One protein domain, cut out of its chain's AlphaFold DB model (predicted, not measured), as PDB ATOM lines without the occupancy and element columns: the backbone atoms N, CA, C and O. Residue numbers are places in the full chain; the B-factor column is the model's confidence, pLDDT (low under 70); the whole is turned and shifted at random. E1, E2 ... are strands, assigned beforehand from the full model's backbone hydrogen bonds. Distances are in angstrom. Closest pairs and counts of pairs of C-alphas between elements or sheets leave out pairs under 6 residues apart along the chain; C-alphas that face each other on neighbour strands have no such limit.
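What this domain is: This is residues 24 to 117 of the 179 residues of an uncharacterized protein of Lucilia cuprina (UniProt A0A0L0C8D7). What shape do these atoms make? Two antiparallel sheets stand face to face as a sandwich, their strands nearly aligned: a small sheet, E1 to E4, covers part of a longer, twisted sheet, E5 to E9, in which E6 and E7 reach out past the small sheet. What is it built of? The 94 printed residues hold nine named strands, E1 to E9 in chain order, and no named helix, so the class is all strand; the sheet orders are E1 E2 E3 E4 and E7 E6 E5 E8 E9. How large is it? It is compact, with a radius of gyration of the C-alphas of 13.4 A, and elongated, spanning 40 by 22 by 19 A.

Where its parts are: Where does the small sheet lie? E1 is residues 24 to 28, 13.7 A long, from C-alpha 24 at (12.788, 6.547, -31.991); E2 is 31 to 35, 13.8 A; E3 is 40 to 42, 6.3 A; E4 is 45 to 47, 6.4 A. Which residues make the other? E5 is 53 to 59, 19.9 A; E6 is 66 to 74, 25.8 A; E7 is 80 to 89, 27.0 A; E8 is 97 to 103, 20.6 A; E9 is 108 to 112, 13.3 A, ending with C-alpha 112 at (19.768, 18.435, -47.134).

How they stand to each other: How is the small sheet paired? E1 to E4 form a meander, each strand the antiparallel neighbour of the one before, with N 26 and O 33 at 2.9 A, N 34 and O 41 at 3.0 A, and N 42 and O 45 at 2.8 A, within hydrogen-bond range. How is the larger one paired? E5, E6 and E7 form another meander, and with E8, the antiparallel neighbour of E5, a Greek key. Within range are N 55 and O 72, 2.8 A; N 69 and O 86, 2.8 A; N 56 and O 100, 2.8 A; and, for the hairpin E8 and E9, N 101 and O 109, 2.8 A. Where do the sheets come closest? Their best planes are 21 degrees apart, and the closest C-alphas of E4 and E6 are those of Cys 47 and Cys 73, 5.7 A. E1 and E8 are near each other, with 6 pairs of C-alphas within 10 A, while E1 and E9 are only just apart, closest 8.4 A.

The domain as a whole: How far does it reach? The two C-alphas farthest apart are those of Glu 37 and Ser 93, 41.0 A. Is it continuous? The printed part has no cut; the links E5 to E6 and E7 to E8 are short, the others tight, and the chain changes sheet at the link E4 to E5. Where is confidence low? The model's mean pLDDT over the printed part is 85.7, with residue 24 and residues 112 to 117 under 70.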
ATOM      1  N   SER A  24      12.444   6.040 -30.663       67.00
ATOM      2  CA  SER A  24      12.788   6.547 -31.991       67.00
ATOM      3  C   SER A  24      14.223   7.052 -31.980       67.00
ATOM      4  O   SER A  24      14.582   7.910 -31.167       67.00
ATOM      5  N   VAL A  25      15.033   6.532 -32.895       74.38
ATOM      6  CA  VAL A  25      16.392   7.009 -33.151       74.38
ATOM      7  C   VAL A  25      16.466   7.437 -34.601       74.38
ATOM      8  O   VAL A  25      15.922   6.775 -35.484       74.38
ATOM      9  N   SER A  26      17.133   8.552 -34.862       73.19
ATOM     10  CA  SER A  26      17.368   9.012 -36.221       73.19
ATOM     11  C   SER A  26      18.721   9.682 -36.338       73.19
ATOM     12  O   SER A  26      19.140  10.428 -35.455       73.19
ATOM     13  N   GLN A  27      19.410   9.393 -37.436       75.88
ATOM     14  CA  GLN A  27      20.784   9.809 -37.653       75.88
ATOM     15  C   GLN A  27      20.963  10.299 -39.086       75.88
ATOM     16  O   GLN A  27      20.515   9.648 -40.028       75.88
ATOM     17  N   MET A  28      21.648  11.428 -39.245       72.25
ATOM     18  CA  MET A  28      22.092  11.931 -40.541       72.25
ATOM     19  C   MET A  28      23.529  12.440 -40.422       72.25
ATOM     20  O   MET A  28      23.788  13.477 -39.812       72.25
ATOM     21  N   GLY A  29      24.479  11.691 -40.986       76.38
ATOM     22  CA  GLY A  29      25.901  11.930 -40.742       76.38
ATOM     23  C   GLY A  29      26.219  11.836 -39.245       76.38
ATOM     24  O   GLY A  29      25.985  10.806 -38.613       76.38
ATOM     25  N   ASP A  30      26.724  12.929 -38.674       81.50
ATOM     26  CA  ASP A  30      27.026  13.069 -37.244       81.50
ATOM     27  C   ASP A  30      25.946  13.843 -36.458       81.50
ATOM     28  O   ASP A  30      26.184  14.235 -35.315       81.50
ATOM     29  N   VAL A  31      24.786  14.103 -37.070       86.12
ATOM     30  CA  VAL A  31      23.593  14.613 -36.380       86.12
ATOM     31  C   VAL A  31      22.803  13.425 -35.842       86.12
ATOM     32  O   VAL A  31      22.463  12.514 -36.600       86.12
ATOM     33  N   TYR A  32      22.509  13.437 -34.543       87.62
ATOM     34  CA  TYR A  32      21.854  12.328 -33.845       87.62
ATOM     35  C   TYR A  32      20.645  12.797 -33.036       87.62
ATOM     36  O   TYR A  32      20.772  13.632 -32.153       87.62
ATOM     37  N   ILE A  33      19.468  12.235 -33.281       89.25
ATOM     38  CA  ILE A  33      18.270  12.510 -32.486       89.25
ATOM     39  C   ILE A  33      17.796  11.207 -31.855       89.25
ATOM     40  O   ILE A  33      17.628  10.201 -32.549       89.25
ATOM     41  N   SER A  34      17.550  11.222 -30.546       89.62
ATOM     42  CA  SER A  34      16.962  10.083 -29.841       89.62
ATOM     43  C   SER A  34      15.904  10.503 -28.841       89.62
ATOM     44  O   SER A  34      16.049  11.502 -28.137       89.62
ATOM     45  N   ILE A  35      14.829   9.722 -28.797       87.31
ATOM     46  CA  ILE A  35      13.682   9.966 -27.928       87.31
ATOM     47  C   ILE A  35      13.455   8.727 -27.063       87.31
ATOM     48  O   ILE A  35      13.243   7.626 -27.582       87.31
ATOM     49  N   SER A  36      13.506   8.921 -25.747       84.19
ATOM     50  CA  SER A  36      12.993   8.017 -24.714       84.19
ATOM     51  C   SER A  36      11.914   8.726 -23.885       84.19
ATOM     52  O   SER A  36      11.590   9.893 -24.121       84.19
ATOM     53  N   GLU A  37      11.317   8.014 -22.927       78.12
ATOM     54  CA  GLU A  37      10.252   8.562 -22.072       78.12
ATOM     55  C   GLU A  37      10.722   9.805 -21.303       78.12
ATOM     56  O   GLU A  37      10.074  10.853 -21.318       78.12
ATOM     57  N   ASP A  38      11.893   9.692 -20.691       84.12
ATOM     58  CA  ASP A  38      12.502  10.656 -19.784       84.12
ATOM     59  C   ASP A  38      13.487  11.608 -20.464       84.12
ATOM     60  O   ASP A  38      13.752  12.693 -19.948       84.12
ATOM     61  N   LYS A  39      14.018  11.228 -21.628       89.25
ATOM     62  CA  LYS A  39      15.149  11.914 -22.238       89.25
ATOM     63  C   LYS A  39      14.941  12.125 -23.726       89.25
ATOM     64  O   LYS A  39      14.604  11.211 -24.476       89.25
ATOM     65  N   TRP A  40      15.200  13.347 -24.173       92.62
ATOM     66  CA  TRP A  40      15.185  13.678 -25.590       92.62
ATOM     67  C   TRP A  40      16.497  14.344 -25.984       92.62
ATOM     68  O   TRP A  40      16.732  15.510 -25.677       92.62
ATOM     69  N   ILE A  41      17.351  13.602 -26.686       94.31
ATOM     70  CA  ILE A  41      18.574  14.146 -27.271       94.31
ATOM     71  C   ILE A  41      18.264  14.750 -28.637       94.31
ATOM     72  O   ILE A  41      17.810  14.067 -29.554       94.31
ATOM     73  N   CYS A  42      18.547  16.041 -28.756       93.56
ATOM     74  CA  CYS A  42      18.490  16.843 -29.967       93.56
ATOM     75  C   CYS A  42      19.929  17.151 -30.406       93.56
ATOM     76  O   CYS A  42      20.445  18.258 -30.231       93.56
ATOM     77  N   ASP A  43      20.613  16.133 -30.926       94.44
ATOM     78  CA  ASP A  43      22.022  16.162 -31.319       94.44
ATOM     79  C   ASP A  43      22.976  16.526 -30.169       94.44
ATOM     80  O   ASP A  43      23.212  15.685 -29.303       94.44
ATOM     81  N   LYS A  44      23.537  17.738 -30.114       94.75
ATOM     82  CA  LYS A  44      24.481  18.139 -29.055       94.75
ATOM     83  C   LYS A  44      23.802  18.619 -27.770       94.75
ATOM     84  O   LYS A  44      24.502  18.938 -26.809       94.75
ATOM     85  N   ILE A  45      22.470  18.709 -27.740       96.62
ATOM     86  CA  ILE A  45      21.718  19.184 -26.571       96.62
ATOM     87  C   ILE A  45      20.662  18.177 -26.128       96.62
ATOM     88  O   ILE A  45      20.163  17.383 -26.918       96.62
ATOM     89  N   GLU A  46      20.293  18.256 -24.856       96.69
ATOM     90  CA  GLU A  46      19.132  17.566 -24.300       96.69
ATOM     91  C   GLU A  46      17.961  18.552 -24.228       96.69
ATOM     92  O   GLU A  46      18.111  19.669 -23.722       96.69
ATOM     93  N   CYS A  47      16.813  18.165 -24.782       95.50
ATOM     94  CA  CYS A  47      15.600  18.963 -24.717       95.50
ATOM     95  C   CYS A  47      14.878  18.757 -23.375       95.50
ATOM     96  O   CYS A  47      14.768  17.618 -22.913       95.50
ATOM     97  N   PRO A  48      14.316  19.829 -22.788       95.12
ATOM     98  CA  PRO A  48      13.427  19.740 -21.633       95.12
ATOM     99  C   PRO A  48      12.215  18.817 -21.851       95.12
ATOM    100  O   PRO A  48      11.807  18.545 -22.982       95.12
ATOM    101  N   LEU A  49      11.599  18.351 -20.760       91.44
ATOM    102  CA  LEU A  49      10.440  17.449 -20.812       91.44
ATOM    103  C   LEU A  49       9.213  18.070 -21.497       91.44
ATOM    104  O   LEU A  49       8.466  17.356 -22.163       91.44
ATOM    105  N   ASP A  50       9.028  19.380 -21.370       91.38
ATOM    106  CA  ASP A  50       7.954  20.162 -21.990       91.38
ATOM    107  C   ASP A  50       8.230  20.525 -23.461       91.38
ATOM    108  O   ASP A  50       7.355  21.061 -24.152       91.38
ATOM    109  N   ALA A  51       9.413  20.189 -23.983       93.25
ATOM    110  CA  ALA A  51       9.711  20.347 -25.396       93.25
ATOM    111  C   ALA A  51       8.849  19.407 -26.251       93.25
ATOM    112  O   ALA A  51       8.662  18.225 -25.946       93.25
ATOM    113  N   PHE A  52       8.384  19.932 -27.383       89.19
ATOM    114  CA  PHE A  52       7.586  19.211 -28.372       89.19
ATOM    115  C   PHE A  52       8.263  19.082 -29.737       89.19
ATOM    116  O   PHE A  52       7.965  18.133 -30.466       89.19
ATOM    117  N   ARG A  53       9.165  20.006 -30.090       91.69
ATOM    118  CA  ARG A  53       9.880  20.013 -31.374       91.69
ATOM    119  C   ARG A  53      11.368  20.277 -31.165       91.69
ATOM    120  O   ARG A  53      11.731  21.228 -30.487       91.69
ATOM    121  N   CYS A  54      12.214  19.472 -31.791       92.75
ATOM    122  CA  CYS A  54      13.656  19.676 -31.885       92.75
ATOM    123  C   CYS A  54      14.003  20.061 -33.326       92.75
ATOM    124  O   CYS A  54      13.519  19.443 -34.275       92.75
ATOM    125  N   PHE A  55      14.833  21.084 -33.483       92.06
ATOM    126  CA  PHE A  55      15.373  21.553 -34.750       92.06
ATOM    127  C   PHE A  55      16.895  21.530 -34.683       92.06
ATOM    128  O   PHE A  55      17.483  22.068 -33.745       92.06
ATOM    129  N   VAL A  56      17.515  20.944 -35.697       94.69
ATOM    130  CA  VAL A  56      18.959  20.954 -35.889       94.69
ATOM    131  C   VAL A  56      19.248  21.518 -37.271       94.69
ATOM    132  O   VAL A  56      18.719  21.011 -38.260       94.69
ATOM    133  N   SER A  57      20.101  22.533 -37.358       92.75
ATOM    134  CA  SER A  57      20.710  22.959 -38.616       92.75
ATOM    135  C   SER A  57      22.223  22.814 -38.556       92.75
ATOM    136  O   SER A  57      22.840  22.923 -37.497       92.75
ATOM    137  N   LYS A  58      22.824  22.529 -39.705       93.12
ATOM    138  CA  LYS A  58      24.267  22.424 -39.885       93.12
ATOM    139  C   LYS A  58      24.605  22.983 -41.262       93.12
ATOM    140  O   LYS A  58      24.171  22.414 -42.263       93.12
ATOM    141  N   SER A  59      25.341  24.089 -41.316       91.69
ATOM    142  CA  SER A  59      25.695  24.739 -42.577       91.69
ATOM    143  C   SER A  59      26.976  25.559 -42.514       91.69
ATOM    144  O   SER A  59      27.302  26.118 -41.472       91.69
ATOM    145  N   ASN A  60      27.659  25.678 -43.649       92.88
ATOM    146  CA  ASN A  60      28.794  26.587 -43.847       92.88
ATOM    147  C   ASN A  60      28.533  27.632 -44.954       92.88
ATOM    148  O   ASN A  60      29.473  28.199 -45.498       92.88
ATOM    149  N   GLU A  61      27.261  27.910 -45.282       88.06
ATOM    150  CA  GLU A  61      26.887  28.897 -46.316       88.06
ATOM    151  C   GLU A  61      27.383  30.318 -45.997       88.06
ATOM    152  O   GLU A  61      27.765  31.050 -46.905       88.06
ATOM    153  N   GLU A  62      27.400  30.715 -44.719       88.56
ATOM    154  CA  GLU A  62      27.861  32.048 -44.299       88.56
ATOM    155  C   GLU A  62      29.392  32.175 -44.311       88.56
ATOM    156  O   GLU A  62      29.932  33.239 -44.614       88.56
ATOM    157  N   ASN A  63      30.100  31.092 -43.976       92.12
ATOM    158  CA  ASN A  63      31.556  31.041 -43.924       92.12
ATOM    159  C   ASN A  63      32.040  29.644 -44.351       92.12
ATOM    160  O   ASN A  63      31.927  28.712 -43.556       92.12
ATOM    161  N   PRO A  64      32.635  29.489 -45.548       91.00
ATOM    162  CA  PRO A  64      33.021  28.178 -46.071       91.00
ATOM    163  C   PRO A  64      33.962  27.388 -45.153       91.00
ATOM    164  O   PRO A  64      33.873  26.165 -45.094       91.00
ATOM    165  N   SER A  65      34.821  28.074 -44.393       93.00
ATOM    166  CA  SER A  65      35.808  27.461 -43.489       93.00
ATOM    167  C   SER A  65      35.240  27.082 -42.118       93.00
ATOM    168  O   SER A  65      35.935  26.451 -41.316       93.00
ATOM    169  N   VAL A  66      34.009  27.500 -41.804       94.06
ATOM    170  CA  VAL A  66      33.380  27.287 -40.499       94.06
ATOM    171  C   VAL A  66      32.023  26.632 -40.678       94.06
ATOM    172  O   VAL A  66      31.093  27.167 -41.270       94.06
ATOM    173  N   LEU A  67      31.890  25.459 -40.084       93.25
ATOM    174  CA  LEU A  67      30.637  24.745 -40.014       93.25
ATOM    175  C   LEU A  67      29.863  25.208 -38.785       93.25
ATOM    176  O   LEU A  67      30.218  24.856 -37.656       93.25
ATOM    177  N   LYS A  68      28.791  25.966 -39.014       95.06
ATOM    178  CA  LYS A  68      27.865  26.399 -37.973       95.06
ATOM    179  C   LYS A  68      26.795  25.338 -37.762       95.06
ATOM    180  O   LYS A  68      26.157  24.873 -38.707       95.06
ATOM    181  N   ARG A  69      26.586  24.952 -36.512       95.12
ATOM    182  CA  ARG A  69      25.572  23.993 -36.085       95.12
ATOM    183  C   ARG A  69      24.672  24.645 -35.049       95.12
ATOM    184  O   ARG A  69      25.169  25.200 -34.077       95.12
ATOM    185  N   VAL A  70      23.363  24.561 -35.242       94.19
ATOM    186  CA  VAL A  70      22.366  25.157 -34.350       94.19
ATOM    187  C   VAL A  70      21.389  24.087 -33.902       94.19
ATOM    188  O   VAL A  70      20.784  23.408 -34.726       94.19
ATOM    189  N   ASN A  71      21.188  23.975 -32.594       96.56
ATOM    190  CA  ASN A  71      20.286  23.012 -31.980       96.56
ATOM    191  C   ASN A  71      19.266  23.786 -31.151       96.56
ATOM    192  O   ASN A  71      19.640  24.539 -30.251       96.56
ATOM    193  N   THR A  72      17.979  23.623 -31.453       93.00
ATOM    194  CA  THR A  72      16.902  24.344 -30.766       93.00
ATOM    195  C   THR A  72      15.745  23.423 -30.398       93.00
ATOM    196  O   THR A  72      15.255  22.668 -31.235       93.00
ATOM    197  N   CYS A  73      15.276  23.519 -29.159       94.94
ATOM    198  CA  CYS A  73      14.077  22.850 -28.660       94.94
ATOM    199  C   CYS A  73      12.943  23.871 -28.523       94.94
ATOM    200  O   CYS A  73      13.164  24.975 -28.024       94.94
ATOM    201  N   TYR A  74      11.731  23.491 -28.915       90.88
ATOM    202  CA  TYR A  74      10.546  24.342 -28.891       90.88
ATOM    203  C   TYR A  74       9.371  23.676 -28.179       90.88
ATOM    204  O   TYR A  74       9.221  22.450 -28.229       90.88
ATOM    205  N   THR A  75       8.494  24.492 -27.598       88.38
ATOM    206  CA  THR A  75       7.154  24.087 -27.152       88.38
ATOM    207  C   THR A  75       6.227  23.803 -28.344       88.38
ATOM    208  O   THR A  75       6.573  24.056 -29.504       88.38
ATOM    209  N   LYS A  76       5.013  23.297 -28.071       85.19
ATOM    210  CA  LYS A  76       3.953  23.149 -29.091       85.19
ATOM    211  C   LYS A  76       3.587  24.478 -29.755       85.19
ATOM    212  O   LYS A  76       3.298  24.492 -30.947       85.19
ATOM    213  N   ASP A  77       3.686  25.574 -29.009       85.38
ATOM    214  CA  ASP A  77       3.358  26.929 -29.463       85.38
ATOM    215  C   ASP A  77       4.555  27.637 -30.123       85.38
ATOM    216  O   ASP A  77       4.558  28.856 -30.279       85.38
ATOM    217  N   ASN A  78       5.594  26.883 -30.508       80.94
ATOM    218  CA  ASN A  78       6.825  27.381 -31.128       80.94
ATOM    219  C   ASN A  78       7.649  28.360 -30.271       80.94
ATOM    220  O   ASN A  78       8.489  29.083 -30.807       80.94
ATOM    221  N   GLN A  79       7.496  28.347 -28.946       86.38
ATOM    222  CA  GLN A  79       8.399  29.089 -28.063       86.38
ATOM    223  C   GLN A  79       9.707  28.318 -27.891       86.38
ATOM    224  O   GLN A  79       9.680  27.117 -27.624       86.38
ATOM    225  N   ALA A  80      10.847  28.988 -28.061       87.50
ATOM    226  CA  ALA A  80      12.155  28.371 -27.870       87.50
ATOM    227  C   ALA A  80      12.427  28.154 -26.373       87.50
ATOM    228  O   ALA A  80      12.378  29.097 -25.589       87.50
ATOM    229  N   LEU A  81      12.729  26.913 -25.996       90.50
ATOM    230  CA  LEU A  81      13.079  26.524 -24.625       90.50
ATOM    231  C   LEU A  81      14.593  26.488 -24.426       90.50
ATOM    232  O   LEU A  81      15.123  27.013 -23.452       90.50
ATOM    233  N   THR A  82      15.289  25.883 -25.387       94.12
ATOM    234  CA  THR A  82      16.746  25.740 -25.376       94.12
ATOM    235  C   THR A  82      17.261  26.023 -26.770       94.12
ATOM    236  O   THR A  82      16.725  25.486 -27.735       94.12
ATOM    237  N   HIS A  83      18.320  26.816 -26.871       94.12
ATOM    238  CA  HIS A  83      18.999  27.126 -28.121       94.12
ATOM    239  C   HIS A  83      20.507  27.122 -27.875       94.12
ATOM    240  O   HIS A  83      20.976  27.764 -26.933       94.12
ATOM    241  N   LYS A  84      21.259  26.375 -28.685       96.81
ATOM    242  CA  LYS A  84      22.724  26.378 -28.651       96.81
ATOM    243  C   LYS A  84      23.293  26.359 -30.056       96.81
ATOM    244  O   LYS A  84      22.800  25.633 -30.917       96.81
ATOM    245  N   GLU A  85      24.367  27.113 -30.228       96.50
ATOM    246  CA  GLU A  85      25.158  27.145 -31.449       96.50
ATOM    247  C   GLU A  85      26.545  26.560 -31.179       96.50
ATOM    248  O   GLU A  85      27.107  26.712 -30.091       96.50
ATOM    249  N   PHE A  86      27.083  25.870 -32.174       95.62
ATOM    250  CA  PHE A  86      28.410  25.282 -32.161       95.62
ATOM    251  C   PHE A  86      29.090  25.607 -33.481       95.62
ATOM    252  O   PHE A  86      28.469  25.543 -34.541       95.62
ATOM    253  N   GLU A  87      30.379  25.894 -33.414       95.62
ATOM    254  CA  GLU A  87      31.205  26.121 -34.587       95.62
ATOM    255  C   GLU A  87      32.350  25.121 -34.593       95.62
ATOM    256  O   GLU A  87      32.924  24.784 -33.554       95.62
ATOM    257  N   SER A  88      32.671  24.625 -35.780       92.88
ATOM    258  CA  SER A  88      33.822  23.757 -35.987       92.88
ATOM    259  C   SER A  88      34.501  24.094 -37.308       92.88
ATOM    260  O   SER A  88      33.797  24.408 -38.271       92.88
ATOM    261  N   PRO A  89      35.839  24.012 -37.385       92.75
ATOM    262  CA  PRO A  89      36.550  24.214 -38.639       92.75
ATOM    263  C   PRO A  89      36.176  23.126 -39.650       92.75
ATOM    264  O   PRO A  89      35.959  21.970 -39.276       92.75
ATOM    265  N   ILE A  90      36.118  23.489 -40.930       90.75
ATOM    266  CA  ILE A  90      35.841  22.560 -42.027       90.75
ATOM    267  C   ILE A  90      36.629  22.936 -43.287       90.75
ATOM    268  O   ILE A  90      37.121  24.057 -43.409       90.75
ATOM    269  N   ASP A  91      36.774  21.982 -44.207       87.12
ATOM    270  CA  ASP A  91      37.323  22.226 -45.539       87.12
ATOM    271  C   ASP A  91      36.469  23.276 -46.287       87.12
ATOM    272  O   ASP A  91      35.277  23.024 -46.506       87.12
ATOM    273  N   PRO A  92      37.054  24.415 -46.714       87.25
ATOM    274  CA  PRO A  92      36.342  25.467 -47.438       87.25
ATOM    275  C   PRO A  92      35.737  25.027 -48.775       87.25
ATOM    276  O   PRO A  92      34.871  25.719 -49.303       87.25
ATOM    277  N   SER A  93      36.214  23.918 -49.349       84.62
ATOM    278  CA  SER A  93      35.675  23.355 -50.592       84.62
ATOM    279  C   SER A  93      34.398  22.541 -50.383       84.62
ATOM    280  O   SER A  93      33.651  22.324 -51.336       84.62
ATOM    281  N   SER A  94      34.121  22.117 -49.147       82.38
ATOM    282  CA  SER A  94      32.909  21.369 -48.827       82.38
ATOM    283  C   SER A  94      31.696  22.293 -48.756       82.38
ATOM    284  O   SER A  94      31.766  23.378 -48.184       82.38
ATOM    285  N   HIS A  95      30.560  21.850 -49.291       84.75
ATOM    286  CA  HIS A  95      29.293  22.573 -49.180       84.75
ATOM    287  C   HIS A  95      28.313  21.748 -48.360       84.75
ATOM    288  O   HIS A  95      27.796  20.735 -48.825       84.75
ATOM    289  N   ILE A  96      28.058  22.170 -47.121       84.62
ATOM    290  CA  ILE A  96      27.151  21.471 -46.215       84.62
ATOM    291  C   ILE A  96      25.946  22.354 -45.933       84.62
ATOM    292  O   ILE A  96      26.076  23.472 -45.443       84.62
ATOM    293  N   ARG A  97      24.753  21.798 -46.157       87.75
ATOM    294  CA  ARG A  97      23.495  22.318 -45.624       87.75
ATOM    295  C   ARG A  97      22.595  21.161 -45.232       87.75
ATOM    296  O   ARG A  97      22.092  20.426 -46.080       87.75
ATOM    297  N   VAL A  98      22.387  21.015 -43.932       89.12
ATOM    298  CA  VAL A  98      21.513  20.012 -43.329       89.12
ATOM    299  C   VAL A  98      20.545  20.714 -42.396       89.12
ATOM    300  O   VAL A  98      20.935  21.574 -41.607       89.12
ATOM    301  N   GLN A  99      19.279  20.332 -42.481       87.94
ATOM    302  CA  GLN A  99      18.232  20.726 -41.556       87.94
ATOM    303  C   GLN A  99      17.424  19.492 -41.183       87.94
ATOM    304  O   GLN A  99      16.998  18.722 -42.042       87.94
ATOM    305  N   MET A 100      17.204  19.306 -39.891       88.44
ATOM    306  CA  MET A 100      16.481  18.171 -39.347       88.44
ATOM    307  C   MET A 100      15.507  18.685 -38.300       88.44
ATOM    308  O   MET A 100      15.876  19.420 -37.389       88.44
ATOM    309  N   THR A 101      14.245  18.308 -38.441       86.88
ATOM    310  CA  THR A 101      13.195  18.610 -37.476       86.88
ATOM    311  C   THR A 101      12.602  17.307 -36.985       86.88
ATOM    312  O   THR A 101      12.226  16.457 -37.788       86.88
ATOM    313  N   SER A 102      12.484  17.165 -35.672       88.19
ATOM    314  CA  SER A 102      11.807  16.036 -35.040       88.19
ATOM    315  C   SER A 102      10.756  16.520 -34.050       88.19
ATOM    316  O   SER A 102      10.908  17.582 -33.440       88.19
ATOM    317  N   THR A 103       9.681  15.756 -33.885       87.88
ATOM    318  CA  THR A 103       8.685  15.994 -32.832       87.88
ATOM    319  C   THR A 103       8.760  14.918 -31.759       87.88
ATOM    320  O   THR A 103       9.221  13.806 -32.017       87.88
ATOM    321  N   ARG A 104       8.244  15.219 -30.561       83.31
ATOM    322  CA  ARG A 104       8.193  14.268 -29.434       83.31
ATOM    323  C   ARG A 104       7.430  12.984 -29.782       83.31
ATOM    324  O   ARG A 104       7.690  11.938 -29.204       83.31
ATOM    325  N   ASN A 105       6.520  13.064 -30.753       83.19
ATOM    326  CA  ASN A 105       5.715  11.938 -31.228       83.19
ATOM    327  C   ASN A 105       6.441  11.081 -32.285       83.19
ATOM    328  O   ASN A 105       5.824  10.197 -32.869       83.19
ATOM    329  N   GLY A 106       7.716  11.362 -32.573       73.25
ATOM    330  CA  GLY A 106       8.528  10.588 -33.514       73.25
ATOM    331  C   GLY A 106       8.409  11.011 -34.981       73.25
ATOM    332  O   GLY A 106       9.024  10.375 -35.834       73.25
ATOM    333  N   ASN A 107       7.673  12.085 -35.307       77.50
ATOM    334  CA  ASN A 107       7.650  12.597 -36.683       77.50
ATOM    335  C   ASN A 107       8.985  13.251 -37.018       77.50
ATOM    336  O   ASN A 107       9.533  13.990 -36.195       77.50
ATOM    337  N   MET A 108       9.452  13.045 -38.248       78.62
ATOM    338  CA  MET A 108      10.730  13.570 -38.702       78.62
ATOM    339  C   MET A 108      10.661  14.165 -40.099       78.62
ATOM    340  O   MET A 108      10.071  13.582 -41.003       78.62
ATOM    341  N   ILE A 109      11.297  15.321 -40.263       77.00
ATOM    342  CA  ILE A 109      11.467  15.997 -41.545       77.00
ATOM    343  C   ILE A 109      12.941  16.348 -41.676       77.00
ATOM    344  O   ILE A 109      13.501  17.025 -40.814       77.00
ATOM    345  N   THR A 110      13.549  15.911 -42.771       76.00
ATOM    346  CA  THR A 110      14.955  16.166 -43.066       76.00
ATOM    347  C   THR A 110      15.059  16.828 -44.429       76.00
ATOM    348  O   THR A 110      14.437  16.378 -45.389       76.00
ATOM    349  N   ALA A 111      15.850  17.890 -44.514       70.81
ATOM    350  CA  ALA A 111      16.211  18.547 -45.756       70.81
ATOM    351  C   ALA A 111      17.732  18.683 -45.809       70.81
ATOM    352  O   ALA A 111      18.357  19.165 -44.863       70.81
ATOM    353  N   SER A 112      18.336  18.265 -46.916       65.50
ATOM    354  CA  SER A 112      19.768  18.435 -47.134       65.50
ATOM    355  C   SER A 112      20.075  18.728 -48.588       65.50
ATOM    356  O   SER A 112      19.590  18.028 -49.473       65.50
ATOM    357  N   SER A 113      20.939  19.705 -48.818       54.00
ATOM    358  CA  SER A 113      21.562  19.973 -50.112       54.00
ATOM    359  C   SER A 113      23.063  20.085 -49.865       54.00
ATOM    360  O   SER A 113      23.492  21.004 -49.174       54.00
ATOM    361  N   GLY A 114      23.841  19.113 -50.346       45.78
ATOM    362  CA  GLY A 114      25.291  19.056 -50.107       45.78
ATOM    363  C   GLY A 114      25.778  17.805 -49.367       45.78
ATOM    364  O   GLY A 114      26.548  17.891 -48.416       45.78
ATOM    365  N   LEU A 115      25.332  16.615 -49.783       44.75
ATOM    366  CA  LEU A 115      26.054  15.374 -49.489       44.75
ATOM    367  C   LEU A 115      27.053  15.124 -50.628       44.75
ATOM    368  O   LEU A 115      26.833  14.260 -51.471       44.75
ATOM    369  N   GLU A 116      28.163  15.857 -50.668       43.78
ATOM    370  CA  GLU A 116      29.220  15.634 -51.677       43.78
ATOM    371  C   GLU A 116      30.042  14.344 -51.445       43.78
ATOM    372  O   GLU A 116      31.050  14.112 -52.095       43.78
ATOM    373  N   ASN A 117      29.576  13.445 -50.571       42.50
ATOM    374  CA  ASN A 117      30.044  12.057 -50.462       42.50
ATOM    375  C   ASN A 117      28.864  11.071 -50.392       42.50
ATOM    376  O   ASN A 117      28.902  10.074 -49.669       42.50
TER     377      ASN A 117